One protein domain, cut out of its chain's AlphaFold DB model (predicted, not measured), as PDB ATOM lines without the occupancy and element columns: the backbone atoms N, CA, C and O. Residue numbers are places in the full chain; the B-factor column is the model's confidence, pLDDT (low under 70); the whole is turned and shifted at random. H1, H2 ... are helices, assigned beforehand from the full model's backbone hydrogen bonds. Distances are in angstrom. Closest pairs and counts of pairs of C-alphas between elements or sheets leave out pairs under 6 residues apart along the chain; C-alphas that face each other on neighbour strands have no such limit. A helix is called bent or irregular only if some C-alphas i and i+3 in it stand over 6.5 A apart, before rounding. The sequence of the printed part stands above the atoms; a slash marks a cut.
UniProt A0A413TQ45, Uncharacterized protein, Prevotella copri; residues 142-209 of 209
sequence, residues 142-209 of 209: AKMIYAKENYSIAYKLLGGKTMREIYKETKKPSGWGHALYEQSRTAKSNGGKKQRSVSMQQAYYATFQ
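What this domain is: This is residues 142 to 209 of the 209 residues of an uncharacterized protein of Prevotella copri (UniProt A0A413TQ45). The kinked helix H2, with the short H1 packed on it, makes a head at one end of a rod, and the helical hairpin of H3 and H4 makes the long arm. The printed part has 68 residues, 53 of them in the four named helices H1 to H4 in chain order, with no named strand; its class is all helix, and it is only just compact, close to loose, with a radius of gyration of the C-alphas of 12.8 A and spans of 41 by 20 by 14 A.

How they stand to each other: H2, residues 151 to 170, is irregular, with a kink of 117 degrees near residue 158 and C-alphas 157 and 160 9.5 A apart. It touches the hub, H1, residues 142 to 148; the closest C-alphas, of Ala 154 and Tyr 146, are 5.4 A apart. H1 touches H3, residues 176 to 186, closest at the C-alphas of Lys 148 and Gly 177, 4.4 A. H3 and H4, residues 192 to 206, run opposite ways at a shallow tilt of 23 degrees, closest at the C-alphas of Ser 184 and Lys 194, 4.7 A. H2 is apart from H4. Every O i to N i+4 pair is within hydrogen-bond range in H1, H3 and H4, and 13 of 16 in H2.

Where its parts are: H4 measures 21.3 A, H3 15.7 A, H2 14.9 A and H1 10.0 A. C-alpha 142 is at (-25.018, -47.288, 6.955), C-alpha 206 at (-17.101, -55.993, -1.618).

The domain as a whole: The farthest C-alphas, of Lys 161 and Asn 190, are 41.5 A apart. The printed part has no cut, its links are tight, and residues 189 to 191 have pLDDT under 70.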
ATOM      1  N   ALA A 142     -25.811 -48.512   7.048       97.31
ATOM      2  CA  ALA A 142     -25.018 -47.288   6.955       97.31
ATOM      3  C   ALA A 142     -23.871 -47.425   5.934       97.31
ATOM      4  O   ALA A 142     -23.649 -46.513   5.139       97.31
ATOM      5  N   LYS A 143     -23.202 -48.588   5.892       97.38
ATOM      6  CA  LYS A 143     -22.131 -48.900   4.930       97.38
ATOM      7  C   LYS A 143     -22.605 -48.847   3.479       97.38
ATOM      8  O   LYS A 143     -21.943 -48.232   2.650       97.38
ATOM      9  N   MET A 144     -23.768 -49.420   3.168       96.94
ATOM     10  CA  MET A 144     -24.312 -49.368   1.806       96.94
ATOM     11  C   MET A 144     -24.705 -47.948   1.388       96.94
ATOM     12  O   MET A 144     -24.491 -47.567   0.238       96.94
ATOM     13  N   ILE A 145     -25.236 -47.139   2.312       96.50
ATOM     14  CA  ILE A 145     -25.530 -45.723   2.044       96.50
ATOM     15  C   ILE A 145     -24.238 -44.942   1.798       96.50
ATOM     16  O   ILE A 145     -24.168 -44.201   0.824       96.50
ATOM     17  N   TYR A 146     -23.214 -45.147   2.628       97.69
ATOM     18  CA  TYR A 146     -21.891 -44.543   2.461       97.69
ATOM     19  C   TYR A 146     -21.270 -44.899   1.104       97.69
ATOM     20  O   TYR A 146     -20.759 -44.033   0.398       97.69
ATOM     21  N   ALA A 147     -21.332 -46.173   0.720       97.12
ATOM     22  CA  ALA A 147     -20.760 -46.653  -0.530       97.12
ATOM     23  C   ALA A 147     -21.483 -46.062  -1.753       97.12
ATOM     24  O   ALA A 147     -20.866 -45.639  -2.735       97.12
ATOM     25  N   LYS A 148     -22.815 -46.013  -1.692       95.31
ATOM     26  CA  LYS A 148     -23.648 -45.560  -2.803       95.31
ATOM     27  C   LYS A 148     -23.625 -44.043  -2.963       95.31
ATOM     28  O   LYS A 148     -23.380 -43.560  -4.061       95.31
ATOM     29  N   GLU A 149     -23.956 -43.304  -1.913       94.94
ATOM     30  CA  GLU A 149     -24.261 -41.876  -1.998       94.94
ATOM     31  C   GLU A 149     -22.984 -41.024  -1.965       94.94
ATOM     32  O   GLU A 149     -22.015 -41.355  -1.284       94.94
ATOM     33  N   ASN A 150     -22.976 -39.896  -2.684       94.62
ATOM     34  CA  ASN A 150     -21.852 -38.956  -2.622       94.62
ATOM     35  C   ASN A 150     -21.653 -38.397  -1.201       94.62
ATOM     36  O   ASN A 150     -22.569 -38.444  -0.379       94.62
ATOM     37  N   TYR A 151     -20.479 -37.820  -0.930       94.06
ATOM     38  CA  TYR A 151     -20.108 -37.363   0.415       94.06
ATOM     39  C   TYR A 151     -21.143 -36.433   1.056       94.06
ATOM     40  O   TYR A 151     -21.502 -36.636   2.210       94.06
ATOM     41  N   SER A 152     -21.658 -35.442   0.322       94.31
ATOM     42  CA  SER A 152     -22.625 -34.472   0.858       94.31
ATOM     43  C   SER A 152     -23.925 -35.154   1.297       94.31
ATOM     44  O   SER A 152     -24.405 -34.953   2.416       94.31
ATOM     45  N   ILE A 153     -24.462 -36.037   0.448       92.44
ATOM     46  CA  ILE A 153     -25.668 -36.806   0.763       92.44
ATOM     47  C   ILE A 153     -25.385 -37.780   1.906       92.44
ATOM     48  O   ILE A 153     -26.129 -37.798   2.884       92.44
ATOM     49  N   ALA A 154     -24.305 -38.556   1.828       95.12
ATOM     50  CA  ALA A 154     -23.940 -39.524   2.853       95.12
ATOM     51  C   ALA A 154     -23.716 -38.846   4.212       95.12
ATOM     52  O   ALA A 154     -24.228 -39.326   5.215       95.12
ATOM     53  N   TYR A 155     -23.059 -37.686   4.255       95.38
ATOM     54  CA  TYR A 155     -22.864 -36.913   5.480       95.38
ATOM     55  C   TYR A 155     -24.193 -36.438   6.066       95.38
ATOM     56  O   TYR A 155     -24.446 -36.646   7.250       95.38
ATOM     57  N   LYS A 156     -25.084 -35.872   5.242       93.31
ATOM     58  CA  LYS A 156     -26.432 -35.479   5.681       93.31
ATOM     59  C   LYS A 156     -27.229 -36.674   6.210       93.31
ATOM     60  O   LYS A 156     -27.994 -36.538   7.160       93.31
ATOM     61  N   LEU A 157     -27.069 -37.838   5.583       92.25
ATOM     62  CA  LEU A 157     -27.802 -39.045   5.933       92.25
ATOM     63  C   LEU A 157     -27.162 -39.862   7.047       92.25
ATOM     64  O   LEU A 157     -27.888 -40.653   7.616       92.25
ATOM     65  N   LEU A 158     -25.869 -39.763   7.345       94.56
ATOM     66  CA  LEU A 158     -25.165 -40.631   8.305       94.56
ATOM     67  C   LEU A 158     -24.540 -39.858   9.468       94.56
ATOM     68  O   LEU A 158     -24.372 -40.418  10.546       94.56
ATOM     69  N   GLY A 159     -24.228 -38.580   9.267       94.69
ATOM     70  CA  GLY A 159     -23.474 -37.763  10.206       94.69
ATOM     71  C   GLY A 159     -21.972 -38.064  10.186       94.69
ATOM     72  O   GLY A 159     -21.513 -39.139   9.791       94.69
ATOM     73  N   GLY A 160     -21.175 -37.095  10.643       96.06
ATOM     74  CA  GLY A 160     -19.714 -37.170  10.566       96.06
ATOM     75  C   GLY A 160     -19.086 -38.330  11.348       96.06
ATOM     76  O   GLY A 160     -18.074 -38.868  10.910       96.06
ATOM     77  N   LYS A 161     -19.677 -38.744  12.480       96.50
ATOM     78  CA  LYS A 161     -19.159 -39.859  13.294       96.50
ATOM     79  C   LYS A 161     -19.191 -41.177  12.513       96.50
ATOM     80  O   LYS A 161     -18.135 -41.758  12.280       96.50
ATOM     81  N   THR A 162     -20.366 -41.573  12.025       96.06
ATOM     82  CA  THR A 162     -20.551 -42.807  11.249       96.06
ATOM     83  C   THR A 162     -19.749 -42.791   9.947       96.06
ATOM     84  O   THR A 162     -19.129 -43.792   9.603       96.06
ATOM     85  N   MET A 163     -19.677 -41.649   9.249       97.19
ATOM     86  CA  MET A 163     -18.824 -41.504   8.058       97.19
ATOM     87  C   MET A 163     -17.351 -41.825   8.365       97.19
ATOM     88  O   MET A 163     -16.706 -42.557   7.615       97.19
ATOM     89  N   ARG A 164     -16.814 -41.300   9.479       97.56
ATOM     90  CA  ARG A 164     -15.426 -41.552   9.894       97.56
ATOM     91  C   ARG A 164     -15.193 -43.000  10.305       97.56
ATOM     92  O   ARG A 164     -14.141 -43.538   9.984       97.56
ATOM     93  N   GLU A 165     -16.132 -43.616  11.015       97.75
ATOM     94  CA  GLU A 165     -16.036 -45.023  11.429       97.75
ATOM     95  C   GLU A 165     -15.973 -45.950  10.211       97.75
ATOM     96  O   GLU A 165     -15.043 -46.746  10.098       97.75
ATOM     97  N   ILE A 166     -16.870 -45.755   9.238       97.62
ATOM     98  CA  ILE A 166     -16.881 -46.538   7.995       97.62
ATOM     99  C   ILE A 166     -15.587 -46.325   7.199       97.62
ATOM    100  O   ILE A 166     -15.004 -47.289   6.702       97.62
ATOM    101  N   TYR A 167     -15.095 -45.087   7.086       97.50
ATOM    102  CA  TYR A 167     -13.819 -44.826   6.412       97.50
ATOM    103  C   TYR A 167     -12.635 -45.485   7.131       97.50
ATOM    104  O   TYR A 167     -11.754 -46.042   6.479       97.50
ATOM    105  N   LYS A 168     -12.596 -45.448   8.470       97.31
ATOM    106  CA  LYS A 168     -11.517 -46.073   9.251       97.31
ATOM    107  C   LYS A 168     -11.444 -47.575   9.012       97.31
ATOM    108  O   LYS A 168     -10.327 -48.080   8.912       97.31
ATOM    109  N   GLU A 169     -12.595 -48.232   8.915       96.38
ATOM    110  CA  GLU A 169     -12.715 -49.663   8.645       96.38
ATOM    111  C   GLU A 169     -12.370 -50.004   7.188       96.38
ATOM    112  O   GLU A 169     -11.548 -50.875   6.929       96.38
ATOM    113  N   THR A 170     -12.962 -49.292   6.227       96.38
ATOM    114  CA  THR A 170     -12.888 -49.671   4.804       96.38
ATOM    115  C   THR A 170     -11.677 -49.099   4.073       96.38
ATOM    116  O   THR A 170     -11.273 -49.623   3.038       96.38
ATOM    117  N   LYS A 171     -11.124 -47.979   4.555       96.19
ATOM    118  CA  LYS A 171     -10.141 -47.138   3.848       96.19
ATOM    119  C   LYS A 171     -10.596 -46.713   2.444       96.19
ATOM    120  O   LYS A 171      -9.766 -46.414   1.585       96.19
ATOM    121  N   LYS A 172     -11.911 -46.675   2.186       95.62
ATOM    122  CA  LYS A 172     -12.488 -46.281   0.892       95.62
ATOM    123  C   LYS A 172     -13.340 -45.015   1.021       95.62
ATOM    124  O   LYS A 172     -14.112 -44.892   1.973       95.62
ATOM    125  N   PRO A 173     -13.240 -44.061   0.078       94.38
ATOM    126  CA  PRO A 173     -14.099 -42.876   0.068       94.38
ATOM    127  C   PRO A 173     -15.555 -43.254  -0.231       94.38
ATOM    128  O   PRO A 173     -15.808 -44.276  -0.864       94.38
ATOM    129  N   SER A 174     -16.509 -42.427   0.199       95.94
ATOM    130  CA  SER A 174     -17.940 -42.590  -0.100       95.94
ATOM    131  C   SER A 174     -18.278 -42.293  -1.565       95.94
ATOM    132  O   SER A 174     -17.627 -41.459  -2.197       95.94
ATOM    133  N   GLY A 175     -19.367 -42.874  -2.066       93.31
ATOM    134  CA  GLY A 175     -20.050 -42.417  -3.282       93.31
ATOM    135  C   GLY A 175     -19.520 -42.926  -4.617       93.31
ATOM    136  O   GLY A 175     -20.074 -42.571  -5.661       93.31
ATOM    137  N   TRP A 176     -18.495 -43.781  -4.623       92.25
ATOM    138  CA  TRP A 176     -18.020 -44.390  -5.871       92.25
ATOM    139  C   TRP A 176     -19.076 -45.299  -6.499       92.25
ATOM    140  O   TRP A 176     -19.134 -45.411  -7.722       92.25
ATOM    141  N   GLY A 177     -19.961 -45.882  -5.686       91.12
ATOM    142  CA  GLY A 177     -21.049 -46.719  -6.164       91.12
ATOM    143  C   GLY A 177     -21.965 -46.003  -7.161       91.12
ATOM    144  O   GLY A 177     -22.208 -46.519  -8.250       91.12
ATOM    145  N   HIS A 178     -22.451 -44.801  -6.830       89.06
ATOM    146  CA  HIS A 178     -23.324 -44.048  -7.737       89.06
ATOM    147  C   HIS A 178     -22.563 -43.433  -8.920       89.06
ATOM    148  O   HIS A 178     -23.074 -43.448 -10.038       89.06
ATOM    149  N   ALA A 179     -21.331 -42.959  -8.708       89.38
ATOM    150  CA  ALA A 179     -20.510 -42.409  -9.789       89.38
ATOM    151  C   ALA A 179     -20.240 -43.448 -10.896       89.38
ATOM    152  O   ALA A 179     -20.447 -43.173 -12.078       89.38
ATOM    153  N   LEU A 180     -19.840 -44.665 -10.514       88.44
ATOM    154  CA  LEU A 180     -19.593 -45.760 -11.454       88.44
ATOM    155  C   LEU A 180     -20.889 -46.296 -12.077       88.44
ATOM    156  O   LEU A 180     -20.892 -46.691 -13.246       88.44
ATOM    157  N   TYR A 181     -21.997 -46.284 -11.328       88.19
ATOM    158  CA  TYR A 181     -23.312 -46.630 -11.862       88.19
ATOM    159  C   TYR A 181     -23.708 -45.698 -13.014       88.19
ATOM    160  O   TYR A 181     -24.022 -46.196 -14.095       88.19
ATOM    161  N   GLU A 182     -23.631 -44.376 -12.830       86.50
ATOM    162  CA  GLU A 182     -23.983 -43.418 -13.888       86.50
ATOM    163  C   GLU A 182     -23.091 -43.593 -15.125       86.50
ATOM    164  O   GLU A 182     -23.613 -43.664 -16.237       86.50
ATOM    165  N   GLN A 183     -21.780 -43.802 -14.944       85.88
ATOM    166  CA  GLN A 183     -20.866 -44.115 -16.052       85.88
ATOM    167  C   GLN A 183     -21.282 -45.380 -16.817       85.88
ATOM    168  O   GLN A 183     -21.287 -45.394 -18.049       85.88
ATOM    169  N   SER A 184     -21.646 -46.447 -16.097       84.69
ATOM    170  CA  SER A 184     -22.079 -47.706 -16.711       84.69
ATOM    171  C   SER A 184     -23.432 -47.586 -17.421       84.69
ATOM    172  O   SER A 184     -23.646 -48.242 -18.440       84.69
ATOM    173  N   ARG A 185     -24.328 -46.731 -16.907       84.31
ATOM    174  CA  ARG A 185     -25.677 -46.490 -17.431       84.31
ATOM    175  C   ARG A 185     -25.649 -45.719 -18.747       84.31
ATOM    176  O   ARG A 185     -26.461 -45.996 -19.623       84.31
ATOM    177  N   THR A 186     -24.729 -44.767 -18.890       82.44
ATOM    178  CA  THR A 186     -24.589 -43.945 -20.102       82.44
ATOM    179  C   THR A 186     -23.654 -44.560 -21.146       82.44
ATOM    180  O   THR A 186     -23.569 -44.062 -22.268       82.44
ATOM    181  N   ALA A 187     -22.923 -45.623 -20.802       79.25
ATOM    182  CA  ALA A 187     -22.040 -46.317 -21.732       79.25
ATOM    183  C   ALA A 187     -22.829 -47.166 -22.747       79.25
ATOM    184  O   ALA A 187     -23.810 -47.824 -22.402       79.25
ATOM    185  N   LYS A 188     -22.357 -47.212 -24.004       74.81
ATOM    186  CA  LYS A 188     -22.906 -48.114 -25.033       74.81
ATOM    187  C   LYS A 188     -22.816 -49.574 -24.564       74.81
ATOM    188  O   LYS A 188     -21.790 -49.980 -24.016       74.81
ATOM    189  N   SER A 189     -23.868 -50.358 -24.819       63.75
ATOM    190  CA  SER A 189     -24.080 -51.699 -24.247       63.75
ATOM    191  C   SER A 189     -22.930 -52.696 -24.432       63.75
ATOM    192  O   SER A 189     -22.751 -53.531 -23.551       63.75
ATOM    193  N   ASN A 190     -22.117 -52.556 -25.489       59.88
ATOM    194  CA  ASN A 190     -21.013 -53.469 -25.829       59.88
ATOM    195  C   ASN A 190     -19.613 -52.847 -25.633       59.88
ATOM    196  O   ASN A 190     -18.630 -53.316 -26.196       59.88
ATOM    197  N   GLY A 191     -19.497 -51.749 -24.880       67.00
ATOM    198  CA  GLY A 191     -18.212 -51.086 -24.660       67.00
ATOM    199  C   GLY A 191     -17.452 -51.647 -23.457       67.00
ATOM    200  O   GLY A 191     -17.998 -51.704 -22.356       67.00
ATOM    201  N   GLY A 192     -16.145 -51.899 -23.601       80.69
ATOM    202  CA  GLY A 192     -15.262 -52.276 -22.482       80.69
ATOM    203  C   GLY A 192     -15.221 -51.260 -21.324       80.69
ATOM    204  O   GLY A 192     -14.708 -51.558 -20.251       80.69
ATOM    205  N   LYS A 193     -15.771 -50.048 -21.502       82.06
ATOM    206  CA  LYS A 193     -16.009 -49.085 -20.411       82.06
ATOM    207  C   LYS A 193     -17.086 -49.574 -19.436       82.06
ATOM    208  O   LYS A 193     -16.869 -49.500 -18.234       82.06
ATOM    209  N   LYS A 194     -18.201 -50.128 -19.932       85.38
ATOM    210  CA  LYS A 194     -19.294 -50.639 -19.090       85.38
ATOM    211  C   LYS A 194     -18.817 -51.799 -18.220       85.38
ATOM    212  O   LYS A 194     -19.037 -51.780 -17.014       85.38
ATOM    213  N   GLN A 195     -18.112 -52.761 -18.819       86.12
ATOM    214  CA  GLN A 195     -17.569 -53.914 -18.099       86.12
ATOM    215  C   GLN A 195     -16.568 -53.485 -17.021       86.12
ATOM    216  O   GLN A 195     -16.704 -53.894 -15.873       86.12
ATOM    217  N   ARG A 196     -15.649 -52.564 -17.345       89.19
ATOM    218  CA  ARG A 196     -14.725 -51.981 -16.359       89.19
ATOM    219  C   ARG A 196     -15.455 -51.291 -15.206       89.19
ATOM    220  O   ARG A 196     -15.138 -51.566 -14.053       89.19
ATOM    221  N   SER A 197     -16.463 -50.459 -15.481       89.12
ATOM    222  CA  SER A 197     -17.256 -49.811 -14.425       89.12
ATOM    223  C   SER A 197     -18.003 -50.817 -13.544       89.12
ATOM    224  O   SER A 197     -18.150 -50.577 -12.348       89.12
ATOM    225  N   VAL A 198     -18.480 -51.938 -14.093       90.00
ATOM    226  CA  VAL A 198     -19.117 -53.009 -13.306       90.00
ATOM    227  C   VAL A 198     -18.095 -53.709 -12.410       90.00
ATOM    228  O   VAL A 198     -18.334 -53.810 -11.210       90.00
ATOM    229  N   SER A 199     -16.935 -54.104 -12.941       92.44
ATOM    230  CA  SER A 199     -15.872 -54.738 -12.147       92.44
ATOM    231  C   SER A 199     -15.354 -53.826 -11.031       92.44
ATOM    232  O   SER A 199     -15.149 -54.270  -9.903       92.44
ATOM    233  N   MET A 200     -15.208 -52.524 -11.302       93.62
ATOM    234  CA  MET A 200     -14.838 -51.545 -10.276       93.62
ATOM    235  C   MET A 200     -15.909 -51.416  -9.187       93.62
ATOM    236  O   MET A 200     -15.565 -51.293  -8.013       93.62
ATOM    237  N   GLN A 201     -17.197 -51.469  -9.548       93.56
ATOM    238  CA  GLN A 201     -18.273 -51.475  -8.554       93.56
ATOM    239  C   GLN A 201     -18.219 -52.728  -7.683       93.56
ATOM    240  O   GLN A 201     -18.313 -52.594  -6.468       93.56
ATOM    241  N   GLN A 202     -18.012 -53.908  -8.276       94.62
ATOM    242  CA  GLN A 202     -17.901 -55.171  -7.538       94.62
ATOM    243  C   GLN A 202     -16.789 -55.105  -6.491       94.62
ATOM    244  O   GLN A 202     -17.041 -55.329  -5.307       94.62
ATOM    245  N   ALA A 203     -15.582 -54.718  -6.911       94.50
ATOM    246  CA  ALA A 203     -14.438 -54.579  -6.015       94.50
ATOM    247  C   ALA A 203     -14.687 -53.535  -4.914       94.50
ATOM    248  O   ALA A 203     -14.305 -53.733  -3.762       94.50
ATOM    249  N   TYR A 204     -15.356 -52.430  -5.249       95.88
ATOM    250  CA  TYR A 204     -15.689 -51.389  -4.286       95.88
ATOM    251  C   TYR A 204     -16.729 -51.865  -3.260       95.88
ATOM    252  O   TYR A 204     -16.458 -51.826  -2.061       95.88
ATOM    253  N   TYR A 205     -17.885 -52.372  -3.698       96.19
ATOM    254  CA  TYR A 205     -18.959 -52.828  -2.810       96.19
ATOM    255  C   TYR A 205     -18.587 -54.057  -1.974       96.19
ATOM    256  O   TYR A 205     -19.159 -54.227  -0.897       96.19
ATOM    257  N   ALA A 206     -17.628 -54.880  -2.412       94.31
ATOM    258  CA  ALA A 206     -17.101 -55.993  -1.618       94.31
ATOM    259  C   ALA A 206     -16.512 -55.533  -0.272       94.31
ATOM    260  O   ALA A 206     -16.593 -56.261   0.711       94.31
ATOM    261  N   THR A 207     -15.998 -54.299  -0.190       95.50
ATOM    262  CA  THR A 207     -15.448 -53.736   1.060       95.50
ATOM    263  C   THR A 207     -16.513 -53.315   2.081       95.50
ATOM    264  O   THR A 207     -16.172 -52.949   3.203       95.50
ATOM    265  N   PHE A 208     -17.798 -53.359   1.714       93.56
ATOM    266  CA  PHE A 208     -18.907 -52.840   2.524       93.56
ATOM    267  C   PHE A 208     -19.967 -53.895   2.903       93.56
ATOM    268  O   PHE A 208     -21.007 -53.510   3.446       93.56
ATOM    269  N   GLN A 209     -19.747 -55.180   2.587       82.56
ATOM    270  CA  GLN A 209     -20.712 -56.272   2.824       82.56
ATOM    271  C   GLN A 209     -20.867 -56.669   4.296       82.56
ATOM    272  O   GLN A 209     -19.934 -56.448   5.093       82.56
TER     273      GLN A 209